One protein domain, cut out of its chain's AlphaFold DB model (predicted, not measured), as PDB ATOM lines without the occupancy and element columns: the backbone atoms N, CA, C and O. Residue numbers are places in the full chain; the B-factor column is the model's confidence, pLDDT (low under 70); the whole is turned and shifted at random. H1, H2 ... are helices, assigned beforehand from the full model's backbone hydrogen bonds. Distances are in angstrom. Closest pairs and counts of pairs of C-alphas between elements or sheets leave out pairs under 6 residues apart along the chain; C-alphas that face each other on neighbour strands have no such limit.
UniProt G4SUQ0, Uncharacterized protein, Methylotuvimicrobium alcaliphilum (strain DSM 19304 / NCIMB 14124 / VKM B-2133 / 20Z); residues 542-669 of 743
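This is residues 542 to 669 of the 743 residues of an uncharacterized protein of Methylotuvimicrobium alcaliphilum (strain DSM 19304 / NCIMB 14124 / VKM B-2133 / 20Z) (UniProt G4SUQ0). What shape is this? Two groups of crossed helices sit end to end: H1 stands across one end with H3 and H4 packed on it and H2 near H3, and in the other group H6, H7 and H8 pack crosswise on H5. What makes it up? The printed part has 128 residues with eight named helices, H1 to H8 in order, and no named strand, an all helix class. It is compact, with a radius of gyration of the C-alphas of 16.0 A, yet elongated, spanning 49 by 31 by 23 A.

What touches the first helix? H1, residues 542 to 563, touches H4, residues 591 to 599, with residues 553 to 557 alone, about perpendicular at 77 degrees; the closest C-alphas, of Ile 553 and Ala 598, are 4.9 A apart. What touches the second long helix? H5, residues 605 to 623, touches H7, residues 646 to 653, with residues 608 to 613 alone; the closest C-alphas, of Arg 609 and Leu 652, are 5.5 A apart. Do the groups meet? H4 and H5 are close but not clearly touching, the closest C-alphas, of Phe 592 and Phe 608, 7.6 A apart.

Where do the helices run? H1 begins at C-alpha 542 (35.938, 19.158, 60.404) and is 32.0 A long; H2 is residues 572 to 575, H3 581 to 588, H6 629 to 635. Where does the last end? H8, residues 656 to 667, ends at C-alpha 667 (44.021, 6.229, 14.143).

How large is it? The C-alphas farthest apart, of Gln 543 and Ser 669, are 53.9 A apart. Is it whole? The printed part has no cut, and pLDDT is under 70 at residues 542 to 547, 577 and 667 to 669.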
ATOM      1  N   LEU A 542      35.106  18.493  61.416       65.50
ATOM      2  CA  LEU A 542      35.938  19.158  60.404       65.50
ATOM      3  C   LEU A 542      37.425  19.139  60.777       65.50
ATOM      4  O   LEU A 542      38.272  18.833  59.937       65.50
ATOM      5  N   GLN A 543      37.763  19.424  62.037       64.88
ATOM      6  CA  GLN A 543      39.139  19.365  62.536       64.88
ATOM      7  C   GLN A 543      39.707  17.948  62.448       64.88
ATOM      8  O   GLN A 543      40.860  17.776  62.054       64.88
ATOM      9  N   TYR A 544      38.903  16.936  62.779       67.50
ATOM     10  CA  TYR A 544      39.290  15.539  62.622       67.50
ATOM     11  C   TYR A 544      39.557  15.195  61.151       67.50
ATOM     12  O   TYR A 544      40.625  14.665  60.840       67.50
ATOM     13  N   ARG A 545      38.651  15.575  60.232       65.00
ATOM     14  CA  ARG A 545      38.837  15.376  58.782       65.00
ATOM     15  C   ARG A 545      40.108  16.064  58.270       65.00
ATOM     16  O   ARG A 545      40.872  15.445  57.537       65.00
ATOM     17  N   LEU A 546      40.371  17.309  58.678       64.88
ATOM     18  CA  LEU A 546      41.573  18.056  58.283       64.88
ATOM     19  C   LEU A 546      42.859  17.429  58.828       64.88
ATOM     20  O   LEU A 546      43.842  17.317  58.098       64.88
ATOM     21  N   LYS A 547      42.861  16.995  60.093       67.44
ATOM     22  CA  LYS A 547      44.016  16.325  60.700       67.44
ATOM     23  C   LYS A 547      44.312  14.994  60.006       67.44
ATOM     24  O   LYS A 547      45.468  14.731  59.696       67.44
ATOM     25  N   SER A 548      43.274  14.210  59.716       71.75
ATOM     26  CA  SER A 548      43.369  12.972  58.933       71.75
ATOM     27  C   SER A 548      43.945  13.238  57.535       71.75
ATOM     28  O   SER A 548      44.886  12.572  57.111       71.75
ATOM     29  N   ARG A 549      43.469  14.291  56.854       79.75
ATOM     30  CA  ARG A 549      43.989  14.710  55.544       79.75
ATOM     31  C   ARG A 549      45.465  15.129  55.592       79.75
ATOM     32  O   ARG A 549      46.220  14.760  54.697       79.75
ATOM     33  N   MET A 550      45.895  15.890  56.603       77.88
ATOM     34  CA  MET A 550      47.313  16.262  56.747       77.88
ATOM     35  C   MET A 550      48.196  15.053  57.054       77.88
ATOM     36  O   MET A 550      49.259  14.927  56.458       77.88
ATOM     37  N   GLN A 551      47.735  14.148  57.918       81.81
ATOM     38  CA  GLN A 551      48.452  12.910  58.214       81.81
ATOM     39  C   GLN A 551      48.649  12.070  56.945       81.81
ATOM     40  O   GLN A 551      49.750  11.588  56.704       81.81
ATOM     41  N   ALA A 552      47.624  11.962  56.096       84.06
ATOM     42  CA  ALA A 552      47.754  11.315  54.793       84.06
ATOM     43  C   ALA A 552      48.841  11.980  53.928       84.06
ATOM     44  O   ALA A 552      49.735  11.304  53.431       84.06
ATOM     45  N   ILE A 553      48.833  13.312  53.804       86.38
ATOM     46  CA  ILE A 553      49.876  14.045  53.059       86.38
ATOM     47  C   ILE A 553      51.283  13.736  53.599       86.38
ATOM     48  O   ILE A 553      52.205  13.519  52.813       86.38
ATOM     49  N   GLU A 554      51.457  13.721  54.922       86.25
ATOM     50  CA  GLU A 554      52.745  13.437  55.565       86.25
ATOM     51  C   GLU A 554      53.238  12.014  55.282       86.25
ATOM     52  O   GLU A 554      54.426  11.842  55.018       86.25
ATOM     53  N   VAL A 555      52.348  11.016  55.255       88.00
ATOM     54  CA  VAL A 555      52.704   9.621  54.931       88.00
ATOM     55  C   VAL A 555      53.307   9.515  53.526       88.00
ATOM     56  O   VAL A 555      54.371   8.920  53.351       88.00
ATOM     57  N   LEU A 556      52.674  10.128  52.521       89.62
ATOM     58  CA  LEU A 556      53.192  10.109  51.151       89.62
ATOM     59  C   LEU A 556      54.480  10.934  50.996       89.62
ATOM     60  O   LEU A 556      55.378  10.522  50.264       89.62
ATOM     61  N   ARG A 557      54.596  12.075  51.691       88.38
ATOM     62  CA  ARG A 557      55.833  12.874  51.697       88.38
ATOM     63  C   ARG A 557      57.000  12.115  52.308       88.38
ATOM     64  O   ARG A 557      58.052  12.074  51.686       88.38
ATOM     65  N   GLY A 558      56.801  11.486  53.466       87.38
ATOM     66  CA  GLY A 558      57.833  10.678  54.116       87.38
ATOM     67  C   GLY A 558      58.306   9.543  53.211       87.38
ATOM     68  O   GLY A 558      59.503   9.381  53.000       87.38
ATOM     69  N   TYR A 559      57.373   8.836  52.563       89.94
ATOM     70  CA  TYR A 559      57.730   7.816  51.576       89.94
ATOM     71  C   TYR A 559      58.558   8.386  50.411       89.94
ATOM     72  O   TYR A 559      59.569   7.809  50.013       89.94
ATOM     73  N   TYR A 560      58.151   9.531  49.863       89.31
ATOM     74  CA  TYR A 560      58.886  10.169  48.774       89.31
ATOM     75  C   TYR A 560      60.286  10.633  49.210       89.31
ATOM     76  O   TYR A 560      61.237  10.473  48.453       89.31
ATOM     77  N   GLU A 561      60.441  11.158  50.426       87.62
ATOM     78  CA  GLU A 561      61.738  11.556  50.986       87.62
ATOM     79  C   GLU A 561      62.678  10.356  51.194       87.62
ATOM     80  O   GLU A 561      63.866  10.450  50.880       87.62
ATOM     81  N   ASP A 562      62.147   9.220  51.655       88.94
ATOM     82  CA  ASP A 562      62.932   8.018  51.951       88.94
ATOM     83  C   ASP A 562      63.361   7.248  50.691       88.94
ATOM     84  O   ASP A 562      64.468   6.702  50.632       88.94
ATOM     85  N   TYR A 563      62.497   7.194  49.671       87.62
ATOM     86  CA  TYR A 563      62.694   6.339  48.493       87.62
ATOM     87  C   TYR A 563      62.901   7.107  47.182       87.62
ATOM     88  O   TYR A 563      63.255   6.493  46.172       87.62
ATOM     89  N   ASN A 564      62.695   8.429  47.177       85.62
ATOM     90  CA  ASN A 564      62.738   9.293  45.991       85.62
ATOM     91  C   ASN A 564      61.906   8.733  44.819       85.62
ATOM     92  O   ASN A 564      62.322   8.763  43.659       85.62
ATOM     93  N   ASN A 565      60.746   8.157  45.148       87.19
ATOM     94  CA  ASN A 565      59.820   7.531  44.213       87.19
ATOM     95  C   ASN A 565      58.371   7.683  44.705       87.19
ATOM     96  O   ASN A 565      58.132   7.899  45.892       87.19
ATOM     97  N   ILE A 566      57.403   7.541  43.797       89.25
ATOM     98  CA  ILE A 566      55.972   7.508  44.119       89.25
ATOM     99  C   ILE A 566      55.448   6.063  44.058       89.25
ATOM    100  O   ILE A 566      55.835   5.323  43.151       89.25
ATOM    101  N   PRO A 567      54.569   5.634  44.984       89.56
ATOM    102  CA  PRO A 567      53.955   4.312  44.902       89.56
ATOM    103  C   PRO A 567      53.121   4.162  43.623       89.56
ATOM    104  O   PRO A 567      52.499   5.121  43.153       89.56
ATOM    105  N   ALA A 568      53.052   2.958  43.061       87.62
ATOM    106  CA  ALA A 568      52.060   2.673  42.030       87.62
ATOM    107  C   ALA A 568      50.653   2.630  42.654       87.62
ATOM    108  O   ALA A 568      50.506   2.231  43.808       87.62
ATOM    109  N   LEU A 569      49.611   3.001  41.896       86.50
ATOM    110  CA  LEU A 569      48.218   3.064  42.379       86.50
ATOM    111  C   LEU A 569      47.755   1.762  43.070       86.50
ATOM    112  O   LEU A 569      47.048   1.800  44.072       86.50
ATOM    113  N   ASN A 570      48.170   0.614  42.539       85.94
ATOM    114  CA  ASN A 570      47.857  -0.720  43.053       85.94
ATOM    115  C   ASN A 570      48.730  -1.163  44.240       85.94
ATOM    116  O   ASN A 570      48.453  -2.193  44.847       85.94
ATOM    117  N   GLU A 571      49.787  -0.418  44.554       86.12
ATOM    118  CA  GLU A 571      50.732  -0.718  45.632       86.12
ATOM    119  C   GLU A 571      50.552   0.218  46.835       86.12
ATOM    120  O   GLU A 571      51.084  -0.072  47.906       86.12
ATOM    121  N   VAL A 572      49.768   1.293  46.691       85.31
ATOM    122  CA  VAL A 572      49.556   2.336  47.710       85.31
ATOM    123  C   VAL A 572      49.237   1.751  49.087       85.31
ATOM    124  O   VAL A 572      49.927   2.077  50.043       85.31
ATOM    125  N   GLU A 573      48.262   0.844  49.193       83.19
ATOM    126  CA  GLU A 573      47.854   0.248  50.481       83.19
ATOM    127  C   GLU A 573      48.886  -0.735  51.057       83.19
ATOM    128  O   GLU A 573      48.889  -1.014  52.253       83.19
ATOM    129  N   SER A 574      49.757  -1.288  50.209       83.50
ATOM    130  CA  SER A 574      50.804  -2.226  50.634       83.50
ATOM    131  C   SER A 574      52.096  -1.529  51.055       83.50
ATOM    132  O   SER A 574      52.861  -2.072  51.850       83.50
ATOM    133  N   VAL A 575      52.335  -0.334  50.511       85.81
ATOM    134  CA  VAL A 575      53.580   0.422  50.650       85.81
ATOM    135  C   VAL A 575      53.437   1.551  51.668       85.81
ATOM    136  O   VAL A 575      54.337   1.760  52.479       85.81
ATOM    137  N   LEU A 576      52.310   2.266  51.658       85.81
ATOM    138  CA  LEU A 576      52.016   3.310  52.631       85.81
ATOM    139  C   LEU A 576      51.279   2.685  53.820       85.81
ATOM    140  O   LEU A 576      50.061   2.514  53.801       85.81
ATOM    141  N   THR A 577      52.021   2.320  54.866       69.56
ATOM    142  CA  THR A 577      51.422   1.833  56.115       69.56
ATOM    143  C   THR A 577      50.542   2.924  56.734       69.56
ATOM    144  O   THR A 577      50.925   4.090  56.739       69.56
ATOM    145  N   ASP A 578      49.382   2.541  57.273       74.12
ATOM    146  CA  ASP A 578      48.414   3.422  57.952       74.12
ATOM    147  C   ASP A 578      47.558   4.345  57.056       74.12
ATOM    148  O   ASP A 578      46.936   5.285  57.559       74.12
ATOM    149  N   ILE A 579      47.443   4.056  55.753       82.38
ATOM    150  CA  ILE A 579      46.459   4.707  54.872       82.38
ATOM    151  C   ILE A 579      45.792   3.719  53.905       82.38
ATOM    152  O   ILE A 579      46.431   2.834  53.345       82.38
ATOM    153  N   THR A 580      44.485   3.874  53.702       84.19
ATOM    154  CA  THR A 580      43.671   3.040  52.798       84.19
ATOM    155  C   THR A 580      43.268   3.792  51.531       84.19
ATOM    156  O   THR A 580      43.184   5.024  51.521       84.19
ATOM    157  N   ALA A 581      42.946   3.056  50.466       81.81
ATOM    158  CA  ALA A 581      42.426   3.610  49.217       81.81
ATOM    159  C   ALA A 581      41.137   4.425  49.441       81.81
ATOM    160  O   ALA A 581      40.954   5.478  48.830       81.81
ATOM    161  N   ASP A 582      40.287   3.990  50.377       75.62
ATOM    162  CA  ASP A 582      39.054   4.683  50.773       75.62
ATOM    163  C   ASP A 582      39.332   6.022  51.472       75.62
ATOM    164  O   ASP A 582      38.697   7.030  51.162       75.62
ATOM    165  N   GLN A 583      40.333   6.079  52.360       77.31
ATOM    166  CA  GLN A 583      40.760   7.337  52.984       77.31
ATOM    167  C   GLN A 583      41.320   8.319  51.954       77.31
ATOM    168  O   GLN A 583      41.052   9.517  52.045       77.31
ATOM    169  N   ILE A 584      42.066   7.826  50.961       80.75
ATOM    170  CA  ILE A 584      42.601   8.662  49.883       80.75
ATOM    171  C   ILE A 584      41.461   9.198  49.015       80.75
ATOM    172  O   ILE A 584      41.379  10.405  48.803       80.75
ATOM    173  N   ALA A 585      40.539   8.337  48.581       78.94
ATOM    174  CA  ALA A 585      39.379   8.748  47.794       78.94
ATOM    175  C   ALA A 585      38.505   9.753  48.562       78.94
ATOM    176  O   ALA A 585      38.089  10.765  48.012       78.94
ATOM    177  N   THR A 586      38.289   9.522  49.859       73.88
ATOM    178  CA  THR A 586      37.484  10.399  50.723       73.88
ATOM    179  C   THR A 586      38.109  11.780  50.903       73.88
ATOM    180  O   THR A 586      37.396  12.778  50.993       73.88
ATOM    181  N   HIS A 587      39.436  11.854  51.015       77.44
ATOM    182  CA  HIS A 587      40.118  13.113  51.298       77.44
ATOM    183  C   HIS A 587      40.599  13.854  50.056       77.44
ATOM    184  O   HIS A 587      40.761  15.065  50.159       77.44
ATOM    185  N   PHE A 588      40.848  13.180  48.933       82.62
ATOM    186  CA  PHE A 588      41.515  13.758  47.761       82.62
ATOM    187  C   PHE A 588      40.817  13.461  46.428       82.62
ATOM    188  O   PHE A 588      41.347  13.860  45.399       82.62
ATOM    189  N   ASP A 589      39.667  12.778  46.443       80.94
ATOM    190  CA  ASP A 589      38.860  12.345  45.289       80.94
ATOM    191  C   ASP A 589      39.533  11.318  44.355       80.94
ATOM    192  O   ASP A 589      38.870  10.416  43.834       80.94
ATOM    193  N   SER A 590      40.849  11.402  44.158       90.12
ATOM    194  CA  SER A 590      41.639  10.511  43.311       90.12
ATOM    195  C   SER A 590      43.082  10.375  43.812       90.12
ATOM    196  O   SER A 590      43.558  11.115  44.678       90.12
ATOM    197  N   TYR A 591      43.816   9.426  43.234       92.00
ATOM    198  CA  TYR A 591      45.244   9.277  43.484       92.00
ATOM    199  C   TYR A 591      46.062  10.439  42.913       92.00
ATOM    200  O   TYR A 591      47.011  10.893  43.551       92.00
ATOM    201  N   PHE A 592      45.670  10.968  41.751       90.31
ATOM    202  CA  PHE A 592      46.270  12.174  41.189       90.31
ATOM    203  C   PHE A 592      46.109  13.374  42.133       90.31
ATOM    204  O   PHE A 592      47.098  14.049  42.416       90.31
ATOM    205  N   GLY A 593      44.914  13.592  42.692       87.62
ATOM    206  CA  GLY A 593      44.656  14.658  43.664       87.62
ATOM    207  C   GLY A 593      45.459  14.492  44.959       87.62
ATOM    208  O   GLY A 593      45.917  15.471  45.552       87.62
ATOM    209  N   TYR A 594      45.705  13.249  45.383       91.38
ATOM    210  CA  TYR A 594      46.556  12.952  46.535       91.38
ATOM    211  C   TYR A 594      48.033  13.287  46.282       91.38
ATOM    212  O   TYR A 594      48.658  13.964  47.104       91.38
ATOM    213  N   LEU A 595      48.572  12.889  45.123       90.38
ATOM    214  CA  LEU A 595      49.931  13.245  44.699       90.38
ATOM    215  C   LEU A 595      50.094  14.759  44.527       90.38
ATOM    216  O   LEU A 595      51.099  15.323  44.960       90.38
ATOM    217  N   GLU A 596      49.104  15.432  43.941       88.12
ATOM    218  CA  GLU A 596      49.111  16.884  43.761       88.12
ATOM    219  C   GLU A 596      49.158  17.613  45.112       88.12
ATOM    220  O   GLU A 596      49.987  18.510  45.314       88.12
ATOM    221  N   ALA A 597      48.330  17.175  46.066       85.00
ATOM    222  CA  ALA A 597      48.275  17.743  47.408       85.00
ATOM    223  C   ALA A 597      49.571  17.520  48.205       85.00
ATOM    224  O   ALA A 597      49.987  18.400  48.963       85.00
ATOM    225  N   ALA A 598      50.217  16.361  48.047       88.06
ATOM    226  CA  ALA A 598      51.418  16.027  48.802       88.06
ATOM    227  C   ALA A 598      52.703  16.584  48.176       88.06
ATOM    228  O   ALA A 598      53.530  17.144  48.897       88.06
ATOM    229  N   LEU A 599      52.872  16.471  46.859       87.62
ATOM    230  CA  LEU A 599      54.160  16.657  46.181       87.62
ATOM    231  C   LEU A 599      54.200  17.861  45.225       87.62
ATOM    232  O   LEU A 599      55.253  18.131  44.660       87.62
ATOM    233  N   THR A 600      53.090  18.584  45.026       79.31
ATOM    234  CA  THR A 600      52.989  19.851  44.263       79.31
ATOM    235  C   THR A 600      53.912  19.930  43.029       79.31
ATOM    236  O   THR A 600      54.798  20.780  42.939       79.31
ATOM    237  N   GLY A 601      53.726  19.018  42.070       70.38
ATOM    238  CA  GLY A 601      54.461  19.020  40.797       70.38
ATOM    239  C   GLY A 601      55.861  18.387  40.825       70.38
ATOM    240  O   GLY A 601      56.565  18.449  39.822       70.38
ATOM    241  N   GLN A 602      56.264  17.743  41.924       77.31
ATOM    242  CA  GLN A 602      57.499  16.944  42.008       77.31
ATOM    243  C   GLN A 602      57.349  15.515  41.442       77.31
ATOM    244  O   GLN A 602      58.167  14.646  41.720       77.31
ATOM    245  N   TYR A 603      56.309  15.252  40.647       80.62
ATOM    246  CA  TYR A 603      56.044  13.962  40.009       80.62
ATOM    247  C   TYR A 603      55.691  14.155  38.530       80.62
ATOM    248  O   TYR A 603      55.261  15.232  38.112       80.62
ATOM    249  N   ASP A 604      55.871  13.106  37.726       80.81
ATOM    250  CA  ASP A 604      55.617  13.166  36.288       80.81
ATOM    251  C   ASP A 604      54.111  13.150  35.978       80.81
ATOM    252  O   ASP A 604      53.465  12.104  35.917       80.81
ATOM    253  N   GLN A 605      53.542  14.333  35.744       78.25
ATOM    254  CA  GLN A 605      52.142  14.485  35.341       78.25
ATOM    255  C   GLN A 605      51.845  13.872  33.962       78.25
ATOM    256  O   GLN A 605      50.690  13.554  33.665       78.25
ATOM    257  N   SER A 606      52.863  13.678  33.111       82.38
ATOM    258  CA  SER A 606      52.668  13.096  31.781       82.38
ATOM    259  C   SER A 606      52.238  11.630  31.853       82.38
ATOM    260  O   SER A 606      51.492  11.182  30.985       82.38
ATOM    261  N   PHE A 607      52.595  10.922  32.931       86.25
ATOM    262  CA  PHE A 607      52.144   9.560  33.202       86.25
ATOM    263  C   PHE A 607      50.614   9.458  33.252       86.25
ATOM    264  O   PHE A 607      50.025   8.665  32.522       86.25
ATOM    265  N   PHE A 608      49.956  10.306  34.050       87.94
ATOM    266  CA  PHE A 608      48.494  10.298  34.194       87.94
ATOM    267  C   PHE A 608      47.782  10.722  32.912       87.94
ATOM    268  O   PHE A 608      46.745  10.162  32.553       87.94
ATOM    269  N   ARG A 609      48.366  11.678  32.180       88.88
ATOM    270  CA  ARG A 609      47.869  12.081  30.864       88.88
ATOM    271  C   ARG A 609      47.945  10.933  29.856       88.88
ATOM    272  O   ARG A 609      46.969  10.691  29.153       88.88
ATOM    273  N   ASN A 610      49.070  10.222  29.803       88.94
ATOM    274  CA  ASN A 610      49.254   9.075  28.913       88.94
ATOM    275  C   ASN A 610      48.322   7.923  29.298       88.94
ATOM    276  O   ASN A 610      47.641   7.411  28.425       88.94
ATOM    277  N   LEU A 611      48.173   7.613  30.591       88.12
ATOM    278  CA  LEU A 611      47.224   6.607  31.083       88.12
ATOM    279  C   LEU A 611      45.786   6.886  30.608       88.12
ATOM    280  O   LEU A 611      45.087   5.992  30.132       88.12
ATOM    281  N   CYS A 612      45.353   8.148  30.692       89.75
ATOM    282  CA  CYS A 612      44.036   8.561  30.211       89.75
ATOM    283  C   CYS A 612      43.923   8.476  28.674       89.75
ATOM    284  O   CYS A 612      42.889   8.046  28.162       89.75
ATOM    285  N   LEU A 613      44.972   8.868  27.937       89.75
ATOM    286  CA  LEU A 613      45.012   8.805  26.470       89.75
ATOM    287  C   LEU A 613      45.069   7.373  25.932       89.75
ATOM    288  O   LEU A 613      44.420   7.100  24.929       89.75
ATOM    289  N   ASP A 614      45.808   6.476  26.577       89.31
ATOM    290  CA  ASP A 614      45.969   5.082  26.158       89.31
ATOM    291  C   ASP A 614      44.630   4.349  26.228       89.31
ATOM    292  O   ASP A 614      44.211   3.724  25.252       89.31
ATOM    293  N   TYR A 615      43.895   4.520  27.334       91.25
ATOM    294  CA  TYR A 615      42.529   4.016  27.436       91.25
ATOM    295  C   TYR A 615      41.612   4.654  26.383       91.25
ATOM    296  O   TYR A 615      40.843   3.954  25.724       91.25
ATOM    297  N   ALA A 616      41.705   5.974  26.188       89.88
ATOM    298  CA  ALA A 616      40.871   6.664  25.210       89.88
ATOM    299  C   ALA A 616      41.126   6.184  23.768       89.88
ATOM    300  O   ALA A 616      40.176   5.996  23.006       89.88
ATOM    301  N   LEU A 617      42.389   5.939  23.410       89.38
ATOM    302  CA  LEU A 617      42.815   5.395  22.120       89.38
ATOM    303  C   LEU A 617      42.331   3.964  21.925       89.38
ATOM    304  O   LEU A 617      41.755   3.671  20.879       89.38
ATOM    305  N   GLN A 618      42.523   3.099  22.920       88.44
ATOM    306  CA  GLN A 618      42.066   1.715  22.850       88.44
ATOM    307  C   GLN A 618      40.542   1.649  22.685       88.44
ATOM    308  O   GLN A 618      40.038   0.993  21.774       88.44
ATOM    309  N   PHE A 619      39.802   2.397  23.505       88.56
ATOM    310  CA  PHE A 619      38.344   2.445  23.431       88.56
ATOM    311  C   PHE A 619      37.861   2.949  22.064       88.56
ATOM    312  O   PHE A 619      36.932   2.377  21.486       88.56
ATOM    313  N   TYR A 620      38.509   3.988  21.524       88.69
ATOM    314  CA  TYR A 620      38.194   4.532  20.205       88.69
ATOM    315  C   TYR A 620      38.514   3.546  19.074       88.69
ATOM    316  O   TYR A 620      37.741   3.441  18.129       88.69
ATOM    317  N   GLN A 621      39.613   2.793  19.160       86.75
ATOM    318  CA  GLN A 621      39.963   1.766  18.170       86.75
ATOM    319  C   GLN A 621      38.962   0.607  18.152       86.75
ATOM    320  O   GLN A 621      38.616   0.115  17.082       86.75
ATOM    321  N   GLU A 622      38.481   0.190  19.322       87.06
ATOM    322  CA  GLU A 622      37.552  -0.934  19.458       87.06
ATOM    323  C   GLU A 622      36.106  -0.559  19.094       87.06
ATOM    324  O   GLU A 622      35.379  -1.379  18.533       87.06
ATOM    325  N   ASN A 623      35.681   0.677  19.390       85.31
ATOM    326  CA  ASN A 623      34.271   1.083  19.307       85.31
ATOM    327  C   ASN A 623      33.993   2.185  18.275       85.31
ATOM    328  O   ASN A 623      32.832   2.468  17.989       85.31
ATOM    329  N   ASN A 624      35.034   2.818  17.725       84.31
ATOM    330  CA  ASN A 624      34.957   3.956  16.801       84.31
ATOM    331  C   ASN A 624      34.132   5.147  17.342       84.31
ATOM    332  O   ASN A 624      33.518   5.893  16.580       84.31
ATOM    333  N   ILE A 625      34.090   5.296  18.672       85.94
ATOM    334  CA  ILE A 625      33.372   6.343  19.409       85.94
ATOM    335  C   ILE A 625      34.318   6.916  20.471       85.94
ATOM    336  O   ILE A 625      35.023   6.166  21.147       85.94
ATOM    337  N   CYS A 626      34.335   8.244  20.628       85.50
ATOM    338  CA  CYS A 626      35.127   8.916  21.660       85.50
ATOM    339  C   CYS A 626      34.556   8.612  23.063       85.50
ATOM    340  O   CYS A 626      33.356   8.812  23.279       85.50
ATOM    341  N   PRO A 627      35.363   8.122  24.024       89.81
ATOM    342  CA  PRO A 627      34.883   7.889  25.379       89.81
ATOM    343  C   PRO A 627      34.642   9.206  26.121       89.81
ATOM    344  O   PRO A 627      35.382  10.174  25.972       89.81
ATOM    345  N   THR A 628      33.629   9.219  26.989       89.62
ATOM    346  CA  THR A 628      33.378  10.356  27.888       89.62
ATOM    347  C   THR A 628      34.463  10.453  28.964       89.62
ATOM    348  O   THR A 628      35.023   9.435  29.378       89.62
ATOM    349  N   PHE A 629      34.718  11.651  29.502       90.06
ATOM    350  CA  PHE A 629      35.682  11.827  30.603       90.06
ATOM    351  C   PHE A 629      35.346  10.969  31.827       90.06
ATOM    352  O   PHE A 629      36.239  10.395  32.451       90.06
ATOM    353  N   ARG A 630      34.053  10.795  32.116       87.88
ATOM    354  CA  ARG A 630      33.579   9.891  33.165       87.88
ATOM    355  C   ARG A 630      33.955   8.431  32.899       87.88
ATOM    356  O   ARG A 630      34.346   7.730  33.828       87.88
ATOM    357  N   ALA A 631      33.862   7.967  31.651       86.62
ATOM    358  CA  ALA A 631      34.274   6.613  31.283       86.62
ATOM    359  C   ALA A 631      35.791   6.417  31.441       86.62
ATOM    360  O   ALA A 631      36.215   5.387  31.955       86.62
ATOM    361  N   ILE A 632      36.593   7.416  31.062       90.00
ATOM    362  CA  ILE A 632      38.058   7.394  31.219       90.00
ATOM    363  C   ILE A 632      38.458   7.366  32.704       90.00
ATOM    364  O   ILE A 632      39.348   6.607  33.091       90.00
ATOM    365  N   SER A 633      37.776   8.152  33.543       89.50
ATOM    366  CA  SER A 633      37.993   8.183  34.994       89.50
ATOM    367  C   SER A 633      37.670   6.832  35.648       89.50
ATOM    368  O   SER A 633      38.495   6.281  36.373       89.50
ATOM    369  N   LEU A 634      36.514   6.234  35.330       88.06
ATOM    370  CA  LEU A 634      36.083   4.950  35.907       88.06
ATOM    371  C   LEU A 634      36.909   3.744  35.442       88.06
ATOM    372  O   LEU A 634      36.962   2.735  36.151       88.06
ATOM    373  N   ALA A 635      37.517   3.823  34.259       86.69
ATOM    374  CA  ALA A 635      38.340   2.750  33.712       86.69
ATOM    375  C   ALA A 635      39.671   2.580  34.456       86.69
ATOM    376  O   ALA A 635      40.212   1.479  34.513       86.69
ATOM    377  N   ASN A 636      40.175   3.659  35.055       82.38
ATOM    378  CA  ASN A 636      41.457   3.687  35.741       82.38
ATOM    379  C   ASN A 636      41.223   3.782  37.250       82.38
ATOM    380  O   ASN A 636      41.343   4.857  37.830       82.38
ATOM    381  N   GLN A 637      40.856   2.668  37.888       87.44
ATOM    382  CA  GLN A 637      40.636   2.608  39.336       87.44
ATOM    383  C   GLN A 637      41.215   1.335  39.955       87.44
ATOM    384  O   GLN A 637      41.266   0.285  39.314       87.44
ATOM    385  N   TYR A 638      41.591   1.416  41.227       84.69
ATOM    386  CA  TYR A 638      42.044   0.280  42.022       84.69
ATOM    387  C   TYR A 638      41.378   0.320  43.396       84.69
ATOM    388  O   TYR A 638      41.407   1.354  44.055       84.69
ATOM    389  N   ASN A 639      40.732  -0.775  43.816       80.38
ATOM    390  CA  ASN A 639      39.971  -0.850  45.077       80.38
ATOM    391  C   ASN A 639      39.007   0.339  45.310       80.38
ATOM    392  O   ASN A 639      38.783   0.759  46.440       80.38
ATOM    393  N   GLY A 640      38.423   0.886  44.237       77.12
ATOM    394  CA  GLY A 640      37.512   2.035  44.301       77.12
ATOM    395  C   GLY A 640      38.188   3.413  44.356       77.12
ATOM    396  O   GLY A 640      37.486   4.415  44.246       77.12
ATOM    397  N   LEU A 641      39.521   3.486  44.456       86.69
ATOM    398  CA  LEU A 641      40.286   4.722  44.287       86.69
ATOM    399  C   LEU A 641      40.533   4.984  42.799       86.69
ATOM    400  O   LEU A 641      41.163   4.182  42.106       86.69
ATOM    401  N   LEU A 642      40.039   6.123  42.317       90.50
ATOM    402  CA  LEU A 642      40.260   6.587  40.950       90.50
ATOM    403  C   LEU A 642      41.718   7.025  40.774       90.50
ATOM    404  O   LEU A 642      42.274   7.699  41.638       90.50
ATOM    405  N   ALA A 643      42.322   6.709  39.631       89.56
ATOM    406  CA  ALA A 643      43.605   7.280  39.238       89.56
ATOM    407  C   ALA A 643      43.474   8.798  39.048       89.56
ATOM    408  O   ALA A 643      44.278   9.544  39.595       89.56
ATOM    409  N   CYS A 644      42.420   9.225  38.338       91.50
ATOM    410  CA  CYS A 644      42.049  10.622  38.113       91.50
ATOM    411  C   CYS A 644      40.527  10.800  38.254       91.50
ATOM    412  O   CYS A 644      39.759   9.966  37.763       91.50
ATOM    413  N   SER A 645      40.082  11.904  38.854       89.94
ATOM    414  CA  SER A 645      38.676  12.324  38.862       89.94
ATOM    415  C   SER A 645      38.231  12.822  37.477       89.94
ATOM    416  O   SER A 645      39.053  13.148  36.622       89.94
ATOM    417  N   GLU A 646      36.923  12.911  37.222       88.94
ATOM    418  CA  GLU A 646      36.399  13.400  35.933       88.94
ATOM    419  C   GLU A 646      36.893  14.823  35.594       88.94
ATOM    420  O   GLU A 646      37.228  15.117  34.442       88.94
ATOM    421  N   LEU A 647      36.994  15.693  36.606       86.50
ATOM    422  CA  LEU A 647      37.519  17.052  36.453       86.50
ATOM    423  C   LEU A 647      39.014  17.050  36.113       86.50
ATOM    424  O   LEU A 647      39.447  17.831  35.266       86.50
ATOM    425  N   GLU A 648      39.789  16.152  36.719       90.50
ATOM    426  CA  GLU A 648      41.219  15.995  36.436       90.50
ATOM    427  C   GLU A 648      41.470  15.415  35.044       90.50
ATOM    428  O   GLU A 648      42.366  15.878  34.345       90.50
ATOM    429  N   VAL A 649      40.655  14.458  34.588       88.88
ATOM    430  CA  VAL A 649      40.740  13.937  33.213       88.88
ATOM    431  C   VAL A 649      40.537  15.070  32.208       88.88
ATOM    432  O   VAL A 649      41.324  15.216  31.272       88.88
ATOM    433  N   LYS A 650      39.527  15.919  32.426       89.25
ATOM    434  CA  LYS A 650      39.290  17.105  31.595       89.25
ATOM    435  C   LYS A 650      40.468  18.084  31.641       89.25
ATOM    436  O   LYS A 650      40.836  18.655  30.619       89.25
ATOM    437  N   PHE A 651      41.074  18.275  32.811       87.88
ATOM    438  CA  PHE A 651      42.258  19.120  32.961       87.88
ATOM    439  C   PHE A 651      43.475  18.567  32.195       87.88
ATOM    440  O   PHE A 651      44.165  19.322  31.514       87.88
ATOM    441  N   LEU A 652      43.715  17.252  32.250       87.81
ATOM    442  CA  LEU A 652      44.863  16.589  31.619       87.81
ATOM    443  C   LEU A 652      44.725  16.443  30.093       87.81
ATOM    444  O   LEU A 652      45.726  16.505  29.367       87.81
ATOM    445  N   LEU A 653      43.505  16.202  29.603       87.12
ATOM    446  CA  LEU A 653      43.235  15.895  28.196       87.12
ATOM    447  C   LEU A 653      42.747  17.090  27.370       87.12
ATOM    448  O   LEU A 653      42.808  17.020  26.143       87.12
ATOM    449  N   GLY A 654      42.311  18.174  28.013       84.69
ATOM    450  CA  GLY A 654      41.674  19.298  27.332       84.69
ATOM    451  C   GLY A 654      40.174  19.071  27.132       84.69
ATOM    452  O   GLY A 654      39.538  18.291  27.841       84.69
ATOM    453  N   ASN A 655      39.568  19.792  26.192       84.81
ATOM    454  CA  ASN A 655      38.136  19.632  25.903       84.81
ATOM    455  C   ASN A 655      37.849  18.404  25.010       84.81
ATOM    456  O   ASN A 655      38.748  17.819  24.410       84.81
ATOM    457  N   GLU A 656      36.578  18.002  24.918       81.56
ATOM    458  CA  GLU A 656      36.175  16.803  24.159       81.56
ATOM    459  C   GLU A 656      36.561  16.887  22.671       81.56
ATOM    460  O   GLU A 656      36.966  15.887  22.085       81.56
ATOM    461  N   SER A 657      36.518  18.083  22.075       80.75
ATOM    462  CA  SER A 657      36.892  18.305  20.671       80.75
ATOM    463  C   SER A 657      38.396  18.143  20.421       80.75
ATOM    464  O   SER A 657      38.807  17.647  19.369       80.75
ATOM    465  N   GLU A 658      39.231  18.549  21.379       83.00
ATOM    466  CA  GLU A 658      40.684  18.351  21.346       83.00
ATOM    467  C   GLU A 658      41.043  16.872  21.475       83.00
ATOM    468  O   GLU A 658      41.877  16.375  20.710       83.00
ATOM    469  N   LEU A 659      40.371  16.155  22.383       85.56
ATOM    470  CA  LEU A 659      40.543  14.715  22.545       85.56
ATOM    471  C   LEU A 659      40.139  13.968  21.268       85.56
ATOM    472  O   LEU A 659      40.925  13.184  20.742       85.56
ATOM    473  N   GLU A 660      38.963  14.255  20.713       84.31
ATOM    474  CA  GLU A 660      38.479  13.623  19.482       84.31
ATOM    475  C   GLU A 660      39.432  13.871  18.298       84.31
ATOM    476  O   GLU A 660      39.815  12.940  17.584       84.31
ATOM    477  N   SER A 661      39.911  15.109  18.141       84.44
ATOM    478  CA  SER A 661      40.897  15.466  17.111       84.44
ATOM    479  C   SER A 661      42.206  14.681  17.263       84.44
ATOM    480  O   SER A 661      42.778  14.211  16.271       84.44
ATOM    481  N   TYR A 662      42.675  14.505  18.501       85.75
ATOM    482  CA  TYR A 662      43.867  13.720  18.810       85.75
ATOM    483  C   TYR A 662      43.683  12.240  18.438       85.75
ATOM    484  O   TYR A 662      44.527  11.682  17.728       85.75
ATOM    485  N   LEU A 663      42.561  11.630  18.833       86.38
ATOM    486  CA  LEU A 663      42.241  10.226  18.552       86.38
ATOM    487  C   LEU A 663      42.154   9.952  17.039       86.38
ATOM    488  O   LEU A 663      42.783   9.014  16.543       86.38
ATOM    489  N   ILE A 664      41.477  10.823  16.280       83.69
ATOM    490  CA  ILE A 664      41.371  10.724  14.813       83.69
ATOM    491  C   ILE A 664      42.755  10.793  14.151       83.69
ATOM    492  O   ILE A 664      43.050  10.028  13.228       83.69
ATOM    493  N   SER A 665      43.622  11.699  14.616       81.69
ATOM    494  CA  SER A 665      44.964  11.879  14.044       81.69
ATOM    495  C   SER A 665      45.857  10.645  14.226       81.69
ATOM    496  O   SER A 665      46.637  10.302  13.336       81.69
ATOM    497  N   LYS A 666      45.712   9.941  15.353       79.00
ATOM    498  CA  LYS A 666      46.491   8.742  15.675       79.00
ATOM    499  C   LYS A 666      45.944   7.493  14.993       79.00
ATOM    500  O   LYS A 666      46.743   6.666  14.561       79.00
ATOM    501  N   ASN A 667      44.628   7.396  14.789       67.94
ATOM    502  CA  ASN A 667      44.021   6.229  14.143       67.94
ATOM    503  C   ASN A 667      44.331   6.144  12.630       67.94
ATOM    504  O   ASN A 667      44.563   5.059  12.103       67.94
ATOM    505  N   LYS A 668      44.491   7.285  11.938       56.38
ATOM    506  CA  LYS A 668      44.926   7.331  10.519       56.38
ATOM    507  C   LYS A 668      46.333   6.773  10.261       56.38
ATOM    508  O   LYS A 668      46.692   6.525   9.115       56.38
ATOM    509  N   SER A 669      47.134   6.570  11.308       49.53
ATOM    510  CA  SER A 669      48.480   5.987  11.199       49.53
ATOM    511  C   SER A 669      48.456   4.455  11.059       49.53
ATOM    512  O   SER A 669      49.491   3.860  10.768       49.53
TER     513      SER A 669